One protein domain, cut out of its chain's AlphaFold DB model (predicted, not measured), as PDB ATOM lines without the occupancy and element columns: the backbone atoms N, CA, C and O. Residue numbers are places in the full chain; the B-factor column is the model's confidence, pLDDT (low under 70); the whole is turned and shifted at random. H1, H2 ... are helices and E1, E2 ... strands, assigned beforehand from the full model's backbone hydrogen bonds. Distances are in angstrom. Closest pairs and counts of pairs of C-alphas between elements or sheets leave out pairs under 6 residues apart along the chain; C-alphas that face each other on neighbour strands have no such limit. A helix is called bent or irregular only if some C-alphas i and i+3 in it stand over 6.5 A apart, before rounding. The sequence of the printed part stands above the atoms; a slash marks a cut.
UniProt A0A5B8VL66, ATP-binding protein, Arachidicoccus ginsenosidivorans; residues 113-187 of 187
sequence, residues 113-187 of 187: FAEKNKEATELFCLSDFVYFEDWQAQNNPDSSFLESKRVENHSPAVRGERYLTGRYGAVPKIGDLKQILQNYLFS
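Overview. This is residues 113 to 187 of the 187 residues of the protein "ATP-binding protein" of Arachidicoccus ginsenosidivorans (UniProt A0A5B8VL66). A two-stranded hairpin, E1 and E2, and a hairpin of two helices, H1 and H2, are separate parts of an open, drawn-out chain, with H3 between the helical hairpin and a long link to H4. H4 lies alone at the far end, where residues 173 to 187 stick out as an arm that makes much of the length. The printed part has 75 residues with two named strands and four named helices, in the order E1, E2, H1, H2, H3, H4; the sheet is antiparallel, of order E1 - E2, and the class is mostly helix. The whole is extended, with a radius of gyration of the C-alphas of 18.6 A and spans of 63 by 29 by 21 A.

Along the chain. Strand E1 is residues 113 to 116, beginning at C-alpha 113 at (3.916, -7.807, -35.143), and E2 is residues 121 to 125, 13.6 A long. Helix H1 is residues 132 to 139, 10.9 A long. H2, the longest helix by residues, is residues 144 to 153, 14.7 A long, with C-alpha 144 at (28.358, -24.081, -22.876). H3 is residues 156 to 164, 13.4 A long, and only just irregular: C-alphas 157 and 160 are 6.6 A apart. H4 is residues 177 to 185, 11.7 A long, ending at C-alpha 185 at (6.837, 28.151, -28.436).

Arrangement. E1 and E2 form a hairpin, antiparallel at 158 degrees between their directions; C-alphas 116 and 121 face each other at 4.3 A. N 122 and O 115, 2.8 A apart, and N 113 and O 124, 2.9 A apart, are within hydrogen-bond range. H1 and H2 form a helical hairpin and touch, the closest C-alphas being those of Ala 137 and Leu 146, 5.6 A apart. Their lines stand at a steep tilt of 43 degrees, opposite ways. H2 and H3 are close but not clearly touching, the closest C-alphas being those of Glu 152 and Val 158, 7.2 A apart. Their tilt is a steep 64 degrees, the same way. Among the pairs that are apart are E1 and H3, E2 and H3, and H3 and H4. In H1 and H4 every O i to N i+4 pair is within hydrogen-bond range; in H2 it is 5 of 6 and in H3 3 of 5.

Size, cuts and confidence. The C-alphas of Asp 142 and Ser 187, the two farthest apart, are 63.1 A from each other. Residues 139 to 144 and 173 to 187 stand free; the body without them spans 43 by 21 by 13 A. The link from H3 to H4, 12 residues, is long. The printed part has no cut and ends at Ser 187, the chain's last residue. The mean pLDDT of the printed part is 83.9, and residues 141, 143 and 187 are under 70.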
ATOM      1  N   PHE A 113       3.909  -9.259 -35.191       93.38
ATOM      2  CA  PHE A 113       3.916  -7.807 -35.143       93.38
ATOM      3  C   PHE A 113       3.315  -7.257 -36.429       93.38
ATOM      4  O   PHE A 113       3.490  -7.838 -37.499       93.38
ATOM      5  N   ALA A 114       2.631  -6.123 -36.311       91.19
ATOM      6  CA  ALA A 114       2.127  -5.361 -37.440       91.19
ATOM      7  C   ALA A 114       2.860  -4.020 -37.506       91.19
ATOM      8  O   ALA A 114       2.739  -3.204 -36.591       91.19
ATOM      9  N   GLU A 115       3.596  -3.772 -38.587       89.44
ATOM     10  CA  GLU A 115       4.230  -2.478 -38.843       89.44
ATOM     11  C   GLU A 115       3.651  -1.851 -40.108       89.44
ATOM     12  O   GLU A 115       3.552  -2.477 -41.161       89.44
ATOM     13  N   LYS A 116       3.267  -0.577 -40.011       87.31
ATOM     14  CA  LYS A 116       2.820   0.194 -41.165       87.31
ATOM     15  C   LYS A 116       4.010   0.892 -41.815       87.31
ATOM     16  O   LYS A 116       4.643   1.751 -41.198       87.31
ATOM     17  N   ASN A 117       4.265   0.574 -43.079       84.38
ATOM     18  CA  ASN A 117       5.211   1.300 -43.917       84.38
ATOM     19  C   ASN A 117       4.471   2.402 -44.726       84.38
ATOM     20  O   ASN A 117       3.318   2.739 -44.447       84.38
ATOM     21  N   LYS A 118       5.142   3.037 -45.698       85.44
ATOM     22  CA  LYS A 118       4.538   4.124 -46.499       85.44
ATOM     23  C   LYS A 118       3.420   3.658 -47.444       85.44
ATOM     24  O   LYS A 118       2.631   4.490 -47.880       85.44
ATOM     25  N   GLU A 119       3.364   2.370 -47.759       90.44
ATOM     26  CA  GLU A 119       2.540   1.786 -48.820       90.44
ATOM     27  C   GLU A 119       1.519   0.768 -48.284       90.44
ATOM     28  O   GLU A 119       0.381   0.741 -48.746       90.44
ATOM     29  N   ALA A 120       1.892  -0.037 -47.286       91.88
ATOM     30  CA  ALA A 120       1.110  -1.143 -46.748       91.88
ATOM     31  C   ALA A 120       1.427  -1.430 -45.265       91.88
ATOM     32  O   ALA A 120       2.365  -0.889 -44.676       91.88
ATOM     33  N   THR A 121       0.620  -2.303 -44.663       90.81
ATOM     34  CA  THR A 121       0.923  -2.929 -43.372       90.81
ATOM     35  C   THR A 121       1.605  -4.265 -43.626       90.81
ATOM     36  O   THR A 121       1.080  -5.091 -44.372       90.81
ATOM     37  N   GLU A 122       2.747  -4.478 -42.992       91.88
ATOM     38  CA  GLU A 122       3.488  -5.734 -43.014       91.88
ATOM     39  C   GLU A 122       3.275  -6.482 -41.698       91.88
ATOM     40  O   GLU A 122       3.246  -5.877 -40.624       91.88
ATOM     41  N   LEU A 123       3.113  -7.803 -41.800       93.06
ATOM     42  CA  LEU A 123       3.050  -8.717 -40.666       93.06
ATOM     43  C   LEU A 123       4.297  -9.595 -40.671       93.06
ATOM     44  O   LEU A 123       4.634 -10.166 -41.707       93.06
ATOM     45  N   PHE A 124       4.946  -9.734 -39.522       93.25
ATOM     46  CA  PHE A 124       6.118 -10.594 -39.363       93.25
ATOM     47  C   PHE A 124       6.099 -11.293 -38.006       93.25
ATOM     48  O   PHE A 124       5.547 -10.773 -37.030       93.25
ATOM     49  N   CYS A 125       6.658 -12.500 -37.953       94.69
ATOM     50  CA  CYS A 125       6.575 -13.355 -36.781       94.69
ATOM     51  C   CYS A 125       7.765 -13.127 -35.844       94.69
ATOM     52  O   CYS A 125       8.880 -12.851 -36.286       94.69
ATOM     53  N   LEU A 126       7.564 -13.284 -34.533       92.88
ATOM     54  CA  LEU A 126       8.666 -13.194 -33.578       92.88
ATOM     55  C   LEU A 126       9.705 -14.309 -33.796       92.88
ATOM     56  O   LEU A 126      10.891 -14.083 -33.569       92.88
ATOM     57  N   SER A 127       9.292 -15.484 -34.277       92.12
ATOM     58  CA  SER A 127      10.227 -16.570 -34.601       92.12
ATOM     59  C   SER A 127      11.144 -16.273 -35.791       92.12
ATOM     60  O   SER A 127      12.118 -16.995 -35.988       92.12
ATOM     61  N   ASP A 128      10.855 -15.233 -36.582       90.69
ATOM     62  CA  ASP A 128      11.690 -14.844 -37.726       90.69
ATOM     63  C   ASP A 128      12.953 -14.080 -37.279       90.69
ATOM     64  O   ASP A 128      13.888 -13.888 -38.061       90.69
ATOM     65  N   PHE A 129      13.013 -13.653 -36.010       88.31
ATOM     66  CA  PHE A 129      14.165 -12.958 -35.449       88.31
ATOM     67  C   PHE A 129      15.258 -13.942 -35.031       88.31
ATOM     68  O   PHE A 129      15.075 -14.770 -34.143       88.31
ATOM     69  N   VAL A 130      16.437 -13.792 -35.632       81.69
ATOM     70  CA  VAL A 130      17.634 -14.570 -35.291       81.69
ATOM     71  C   VAL A 130      18.536 -13.750 -34.378       81.69
ATOM     72  O   VAL A 130      18.927 -12.630 -34.725       81.69
ATOM     73  N   TYR A 131      18.915 -14.310 -33.229       83.31
ATOM     74  CA  TYR A 131      19.872 -13.673 -32.330       83.31
ATOM     75  C   TYR A 131      21.305 -14.083 -32.687       83.31
ATOM     76  O   TYR A 131      21.588 -15.227 -33.050       83.31
ATOM     77  N   PHE A 132      22.234 -13.131 -32.601       81.00
ATOM     78  CA  PHE A 132      23.634 -13.344 -32.979       81.00
ATOM     79  C   PHE A 132      24.293 -14.459 -32.155       81.00
ATOM     80  O   PHE A 132      25.114 -15.221 -32.664       81.00
ATOM     81  N   GLU A 133      23.921 -14.576 -30.883       81.50
ATOM     82  CA  GLU A 133      24.368 -15.641 -29.991       81.50
ATOM     83  C   GLU A 133      23.865 -17.018 -30.438       81.50
ATOM     84  O   GLU A 133      24.624 -17.978 -30.360       81.50
ATOM     85  N   ASP A 134      22.641 -17.122 -30.963       80.88
ATOM     86  CA  ASP A 134      22.093 -18.399 -31.435       80.88
ATOM     87  C   ASP A 134      22.830 -18.869 -32.684       80.88
ATOM     88  O   ASP A 134      23.156 -20.049 -32.815       80.88
ATOM     89  N   TRP A 135      23.129 -17.934 -33.591       80.88
ATOM     90  CA  TRP A 135      23.949 -18.216 -34.761       80.88
ATOM     91  C   TRP A 135      25.345 -18.698 -34.345       80.88
ATOM     92  O   TRP A 135      25.838 -19.691 -34.878       80.88
ATOM     93  N   GLN A 136      25.975 -18.061 -33.354       80.50
ATOM     94  CA  GLN A 136      27.273 -18.517 -32.847       80.50
ATOM     95  C   GLN A 136      27.191 -19.891 -32.173       80.50
ATOM     96  O   GLN A 136      28.047 -20.733 -32.434       80.50
ATOM     97  N   ALA A 137      26.165 -20.144 -31.356       77.94
ATOM     98  CA  ALA A 137      25.963 -21.428 -30.682       77.94
ATOM     99  C   ALA A 137      25.796 -22.579 -31.688       77.94
ATOM    100  O   ALA A 137      26.346 -23.660 -31.496       77.94
ATOM    101  N   GLN A 138      25.089 -22.337 -32.798       77.25
ATOM    102  CA  GLN A 138      24.917 -23.321 -33.873       77.25
ATOM    103  C   GLN A 138      26.221 -23.633 -34.620       77.25
ATOM    104  O   GLN A 138      26.404 -24.756 -35.082       77.25
ATOM    105  N   ASN A 139      27.123 -22.656 -34.740       80.94
ATOM    106  CA  ASN A 139      28.369 -22.792 -35.496       80.94
ATOM    107  C   ASN A 139      29.594 -23.107 -34.618       80.94
ATOM    108  O   ASN A 139      30.681 -23.317 -35.153       80.94
ATOM    109  N   ASN A 140      29.446 -23.133 -33.287       80.00
ATOM    110  CA  ASN A 140      30.554 -23.336 -32.352       80.00
ATOM    111  C   ASN A 140      30.113 -24.146 -31.105       80.00
ATOM    112  O   ASN A 140      29.874 -23.575 -30.032       80.00
ATOM    113  N   PRO A 141      29.981 -25.483 -31.232       66.31
ATOM    114  CA  PRO A 141      29.306 -26.343 -30.251       66.31
ATOM    115  C   PRO A 141      30.036 -26.514 -28.906       66.31
ATOM    116  O   PRO A 141      29.420 -26.944 -27.935       66.31
ATOM    117  N   ASP A 142      31.309 -26.121 -28.799       74.88
ATOM    118  CA  ASP A 142      32.112 -26.275 -27.572       74.88
ATOM    119  C   ASP A 142      31.866 -25.171 -26.519       74.88
ATOM    120  O   ASP A 142      32.612 -25.030 -25.548       74.88
ATOM    121  N   SER A 143      30.818 -24.359 -26.680       69.31
ATOM    122  CA  SER A 143      30.585 -23.150 -25.883       69.31
ATOM    123  C   SER A 143      29.330 -23.244 -25.001       69.31
ATOM    124  O   SER A 143      28.296 -22.634 -25.255       69.31
ATOM    125  N   SER A 144      29.436 -23.962 -23.881       74.25
ATOM    126  CA  SER A 144      28.358 -24.081 -22.876       74.25
ATOM    127  C   SER A 144      27.805 -22.733 -22.382       74.25
ATOM    128  O   SER A 144      26.628 -22.621 -22.044       74.25
ATOM    129  N   PHE A 145      28.633 -21.683 -22.390       75.94
ATOM    130  CA  PHE A 145      28.216 -20.313 -22.094       75.94
ATOM    131  C   PHE A 145      27.191 -19.766 -23.104       75.94
ATOM    132  O   PHE A 145      26.246 -19.086 -22.700       75.94
ATOM    133  N   LEU A 146      27.327 -20.075 -24.398       76.50
ATOM    134  CA  LEU A 146      26.401 -19.584 -25.423       76.50
ATOM    135  C   LEU A 146      25.017 -20.228 -25.302       76.50
ATOM    136  O   LEU A 146      24.021 -19.556 -25.553       76.50
ATOM    137  N   GLU A 147      24.935 -21.469 -24.822       75.88
ATOM    138  CA  GLU A 147      23.648 -22.135 -24.596       75.88
ATOM    139  C   GLU A 147      22.827 -21.442 -23.497       75.88
ATOM    140  O   GLU A 147      21.622 -21.248 -23.651       75.88
ATOM    141  N   SER A 148      23.470 -20.970 -22.422       78.19
ATOM    142  CA  SER A 148      22.770 -20.185 -21.391       78.19
ATOM    143  C   SER A 148      22.184 -18.881 -21.941       78.19
ATOM    144  O   SER A 148      21.036 -18.548 -21.641       78.19
ATOM    145  N   LYS A 149      22.923 -18.192 -22.821       80.56
ATOM    146  CA  LYS A 149      22.440 -16.983 -23.496       80.56
ATOM    147  C   LYS A 149      21.325 -17.270 -24.491       80.56
ATOM    148  O   LYS A 149      20.397 -16.479 -24.594       80.56
ATOM    149  N   ARG A 150      21.381 -18.401 -25.193       79.88
ATOM    150  CA  ARG A 150      20.308 -18.840 -26.090       79.88
ATOM    151  C   ARG A 150      18.997 -19.038 -25.329       79.88
ATOM    152  O   ARG A 150      17.960 -18.526 -25.739       79.88
ATOM    153  N   VAL A 151      19.034 -19.741 -24.197       82.44
ATOM    154  CA  VAL A 151      17.840 -19.947 -23.359       82.44
ATOM    155  C   VAL A 151      17.278 -18.613 -22.859       82.44
ATOM    156  O   VAL A 151      16.066 -18.402 -22.886       82.44
ATOM    157  N   GLU A 152      18.149 -17.694 -22.444       84.75
ATOM    158  CA  GLU A 152      17.764 -16.344 -22.030       84.75
ATOM    159  C   GLU A 152      17.126 -15.546 -23.181       84.75
ATOM    160  O   GLU A 152      16.064 -14.950 -23.001       84.75
ATOM    161  N   ASN A 153      17.717 -15.597 -24.378       84.00
ATOM    162  CA  ASN A 153      17.262 -14.880 -25.572       84.00
ATOM    163  C   ASN A 153      15.816 -15.203 -25.964       84.00
ATOM    164  O   ASN A 153      15.098 -14.310 -26.419       84.00
ATOM    165  N   HIS A 154      15.402 -16.458 -25.786       85.44
ATOM    166  CA  HIS A 154      14.059 -16.931 -26.126       85.44
ATOM    167  C   HIS A 154      13.085 -16.919 -24.934       85.44
ATOM    168  O   HIS A 154      11.928 -17.339 -25.062       85.44
ATOM    169  N   SER A 155      13.519 -16.444 -23.761       88.25
ATOM    170  CA  SER A 155      12.684 -16.363 -22.561       88.25
ATOM    171  C   SER A 155      11.608 -15.279 -22.701       88.25
ATOM    172  O   SER A 155      11.941 -14.148 -23.067       88.25
ATOM    173  N   PRO A 156      10.338 -15.547 -22.328       86.44
ATOM    174  CA  PRO A 156       9.279 -14.535 -22.309       86.44
ATOM    175  C   PRO A 156       9.678 -13.245 -21.586       86.44
ATOM    176  O   PRO A 156       9.391 -12.155 -22.074       86.44
ATOM    177  N   ALA A 157      10.429 -13.361 -20.484       85.12
ATOM    178  CA  ALA A 157      10.881 -12.227 -19.681       85.12
ATOM    179  C   ALA A 157      11.658 -11.170 -20.491       85.12
ATOM    180  O   ALA A 157      11.535  -9.978 -20.225       85.12
ATOM    181  N   VAL A 158      12.420 -11.606 -21.498       87.56
ATOM    182  CA  VAL A 158      13.299 -10.744 -22.303       87.56
ATOM    183  C   VAL A 158      12.571 -10.182 -23.530       87.56
ATOM    184  O   VAL A 158      12.922  -9.113 -24.033       87.56
ATOM    185  N   ARG A 159      11.517 -10.859 -24.011       89.56
ATOM    186  CA  ARG A 159      10.773 -10.458 -25.218       89.56
ATOM    187  C   ARG A 159      10.163  -9.064 -25.076       89.56
ATOM    188  O   ARG A 159      10.336  -8.227 -25.959       89.56
ATOM    189  N   GLY A 160       9.484  -8.786 -23.962       86.38
ATOM    190  CA  GLY A 160       8.879  -7.469 -23.731       86.38
ATOM    191  C   GLY A 160       9.914  -6.338 -23.717       86.38
ATOM    192  O   GLY A 160       9.727  -5.311 -24.364       86.38
ATOM    193  N   GLU A 161      11.054  -6.547 -23.058       88.00
ATOM    194  CA  GLU A 161      12.153  -5.572 -23.022       88.00
ATOM    195  C   GLU A 161      12.739  -5.303 -24.421       88.00
ATOM    196  O   GLU A 161      12.987  -4.157 -24.810       88.00
ATOM    197  N   ARG A 162      12.914  -6.356 -25.223       88.06
ATOM    198  CA  ARG A 162      13.403  -6.249 -26.606       88.06
ATOM    199  C   ARG A 162      12.450  -5.473 -27.502       88.06
ATOM    200  O   ARG A 162      12.909  -4.652 -28.296       88.06
ATOM    201  N   TYR A 163      11.145  -5.668 -27.339       87.25
ATOM    202  CA  TYR A 163      10.157  -4.851 -28.036       87.25
ATOM    203  C   TYR A 163      10.308  -3.368 -27.672       87.25
ATOM    204  O   TYR A 163      10.456  -2.528 -28.556       87.25
ATOM    205  N   LEU A 164      10.361  -3.045 -26.374       86.06
ATOM    206  CA  LEU A 164      10.452  -1.658 -25.893       86.06
ATOM    207  C   LEU A 164      11.729  -0.941 -26.352       86.06
ATOM    208  O   LEU A 164      11.716   0.265 -26.584       86.06
ATOM    209  N   THR A 165      12.826  -1.680 -26.513       86.94
ATOM    210  CA  THR A 165      14.098  -1.154 -27.035       86.94
ATOM    211  C   THR A 165      14.156  -1.103 -28.567       86.94
ATOM    212  O   THR A 165      15.181  -0.715 -29.129       86.94
ATOM    213  N   GLY A 166      13.074  -1.478 -29.257       85.25
ATOM    214  CA  GLY A 166      12.961  -1.427 -30.715       85.25
ATOM    215  C   GLY A 166      13.653  -2.566 -31.452       85.25
ATOM    216  O   GLY A 166      13.805  -2.495 -32.669       85.25
ATOM    217  N   ARG A 167      14.064  -3.634 -30.755       86.00
ATOM    218  CA  ARG A 167      14.766  -4.774 -31.369       86.00
ATOM    219  C   ARG A 167      13.907  -5.549 -32.362       86.00
ATOM    220  O   ARG A 167      14.469  -6.152 -33.268       86.00
ATOM    221  N   TYR A 168      12.586  -5.513 -32.201       85.88
ATOM    222  CA  TYR A 168      11.643  -6.170 -33.105       85.88
ATOM    223  C   TYR A 168      11.023  -5.227 -34.143       85.88
ATOM    224  O   TYR A 168      10.173  -5.654 -34.911       85.88
ATOM    225  N   GLY A 169      11.415  -3.950 -34.186       83.81
ATOM    226  CA  GLY A 169      10.669  -2.958 -34.966       83.81
ATOM    227  C   GLY A 169       9.302  -2.670 -34.342       83.81
ATOM    228  O   GLY A 169       9.151  -2.790 -33.125       83.81
ATOM    229  N   ALA A 170       8.334  -2.224 -35.150       78.38
ATOM    230  CA  ALA A 170       6.973  -1.864 -34.716       78.38
ATOM    231  C   ALA A 170       6.870  -0.831 -33.562       78.38
ATOM    232  O   ALA A 170       5.783  -0.556 -33.056       78.38
ATOM    233  N   VAL A 171       7.981  -0.193 -33.174       79.50
ATOM    234  CA  VAL A 171       7.989   0.904 -32.201       79.50
ATOM    235  C   VAL A 171       7.591   2.208 -32.901       79.50
ATOM    236  O   VAL A 171       8.138   2.524 -33.965       79.50
ATOM    237  N   PRO A 172       6.678   3.009 -32.318       73.19
ATOM    238  CA  PRO A 172       6.281   4.289 -32.887       73.19
ATOM    239  C   PRO A 172       7.481   5.204 -33.164       73.19
ATOM    240  O   PRO A 172       8.273   5.514 -32.274       73.19
ATOM    241  N   LYS A 173       7.592   5.689 -34.406       74.88
ATOM    242  CA  LYS A 173       8.592   6.693 -34.789       74.88
ATOM    243  C   LYS A 173       8.147   8.056 -34.273       74.88
ATOM    244  O   LYS A 173       7.326   8.730 -34.893       74.88
ATOM    245  N   ILE A 174       8.688   8.456 -33.130       78.00
ATOM    246  CA  ILE A 174       8.472   9.786 -32.563       78.00
ATOM    247  C   ILE A 174       9.467  10.741 -33.238       78.00
ATOM    248  O   ILE A 174      10.677  10.539 -33.150       78.00
ATOM    249  N   GLY A 175       8.967  11.748 -33.962       77.06
ATOM    250  CA  GLY A 175       9.807  12.813 -34.529       77.06
ATOM    251  C   GLY A 175      10.462  13.674 -33.441       77.06
ATOM    252  O   GLY A 175      10.174  13.502 -32.258       77.06
ATOM    253  N   ASP A 176      11.319  14.631 -33.816       85.19
ATOM    254  CA  ASP A 176      11.954  15.530 -32.840       85.19
ATOM    255  C   ASP A 176      10.936  16.529 -32.257       85.19
ATOM    256  O   ASP A 176      10.805  17.677 -32.684       85.19
ATOM    257  N   LEU A 177      10.189  16.061 -31.254       85.38
ATOM    258  CA  LEU A 177       9.222  16.845 -30.492       85.38
ATOM    259  C   LEU A 177       9.870  18.085 -29.883       85.38
ATOM    260  O   LEU A 177       9.231  19.129 -29.818       85.38
ATOM    261  N   LYS A 178      11.130  17.994 -29.449       84.06
ATOM    262  CA  LYS A 178      11.823  19.119 -28.825       84.06
ATOM    263  C   LYS A 178      12.034  20.230 -29.843       84.06
ATOM    264  O   LYS A 178      11.697  21.371 -29.546       84.06
ATOM    265  N   GLN A 179      12.527  19.903 -31.033       85.94
ATOM    266  CA  GLN A 179      12.704  20.877 -32.108       85.94
ATOM    267  C   GLN A 179      11.365  21.482 -32.552       85.94
ATOM    268  O   GLN A 179      11.265  22.698 -32.709       85.94
ATOM    269  N   ILE A 180      10.322  20.659 -32.704       88.62
ATOM    270  CA  ILE A 180       8.980  21.129 -33.084       88.62
ATOM    271  C   ILE A 180       8.425  22.098 -32.034       88.62
ATOM    272  O   ILE A 180       7.973  23.189 -32.377       88.62
ATOM    273  N   LEU A 181       8.492  21.731 -30.753       90.69
ATOM    274  CA  LEU A 181       8.011  22.572 -29.658       90.69
ATOM    275  C   LEU A 181       8.846  23.846 -29.512       90.69
ATOM    276  O   LEU A 181       8.284  24.904 -29.257       90.69
ATOM    277  N   GLN A 182      10.166  23.778 -29.711       89.56
ATOM    278  CA  GLN A 182      11.026  24.962 -29.696       89.56
ATOM    279  C   GLN A 182      10.667  25.940 -30.819       89.56
ATOM    280  O   GLN A 182      10.552  27.136 -30.566       89.56
ATOM    281  N   ASN A 183      10.425  25.438 -32.029       88.38
ATOM    282  CA  ASN A 183      10.030  26.270 -33.164       88.38
ATOM    283  C   ASN A 183       8.640  26.895 -32.998       88.38
ATOM    284  O   ASN A 183       8.387  27.910 -33.626       88.38
ATOM    285  N   TYR A 184       7.748  26.290 -32.205       87.44
ATOM    286  CA  TYR A 184       6.374  26.768 -32.014       87.44
ATOM    287  C   TYR A 184       6.202  27.662 -30.775       87.44
ATOM    288  O   TYR A 184       5.378  28.568 -30.774       87.44
ATOM    289  N   LEU A 185       6.943  27.397 -29.692       86.31
ATOM    290  CA  LEU A 185       6.837  28.151 -28.436       86.31
ATOM    291  C   LEU A 185       7.701  29.419 -28.412       86.31
ATOM    292  O   LEU A 185       7.437  30.306 -27.603       86.31
ATOM    293  N   PHE A 186       8.742  29.488 -29.248       81.44
ATOM    294  CA  PHE A 186       9.678  30.619 -29.308       81.44
ATOM    295  C   PHE A 186       9.669  31.354 -30.663       81.44
ATOM    296  O   PHE A 186      10.566  32.160 -30.918       81.44
ATOM    297  N   SER A 187       8.675  31.077 -31.516       61.53
ATOM    298  CA  SER A 187       8.293  31.896 -32.681       61.53
ATOM    299  C   SER A 187       7.251  32.935 -32.297       61.53
ATOM    300  O   SER A 187       7.375  34.088 -32.760       61.53
TER     301      SER A 187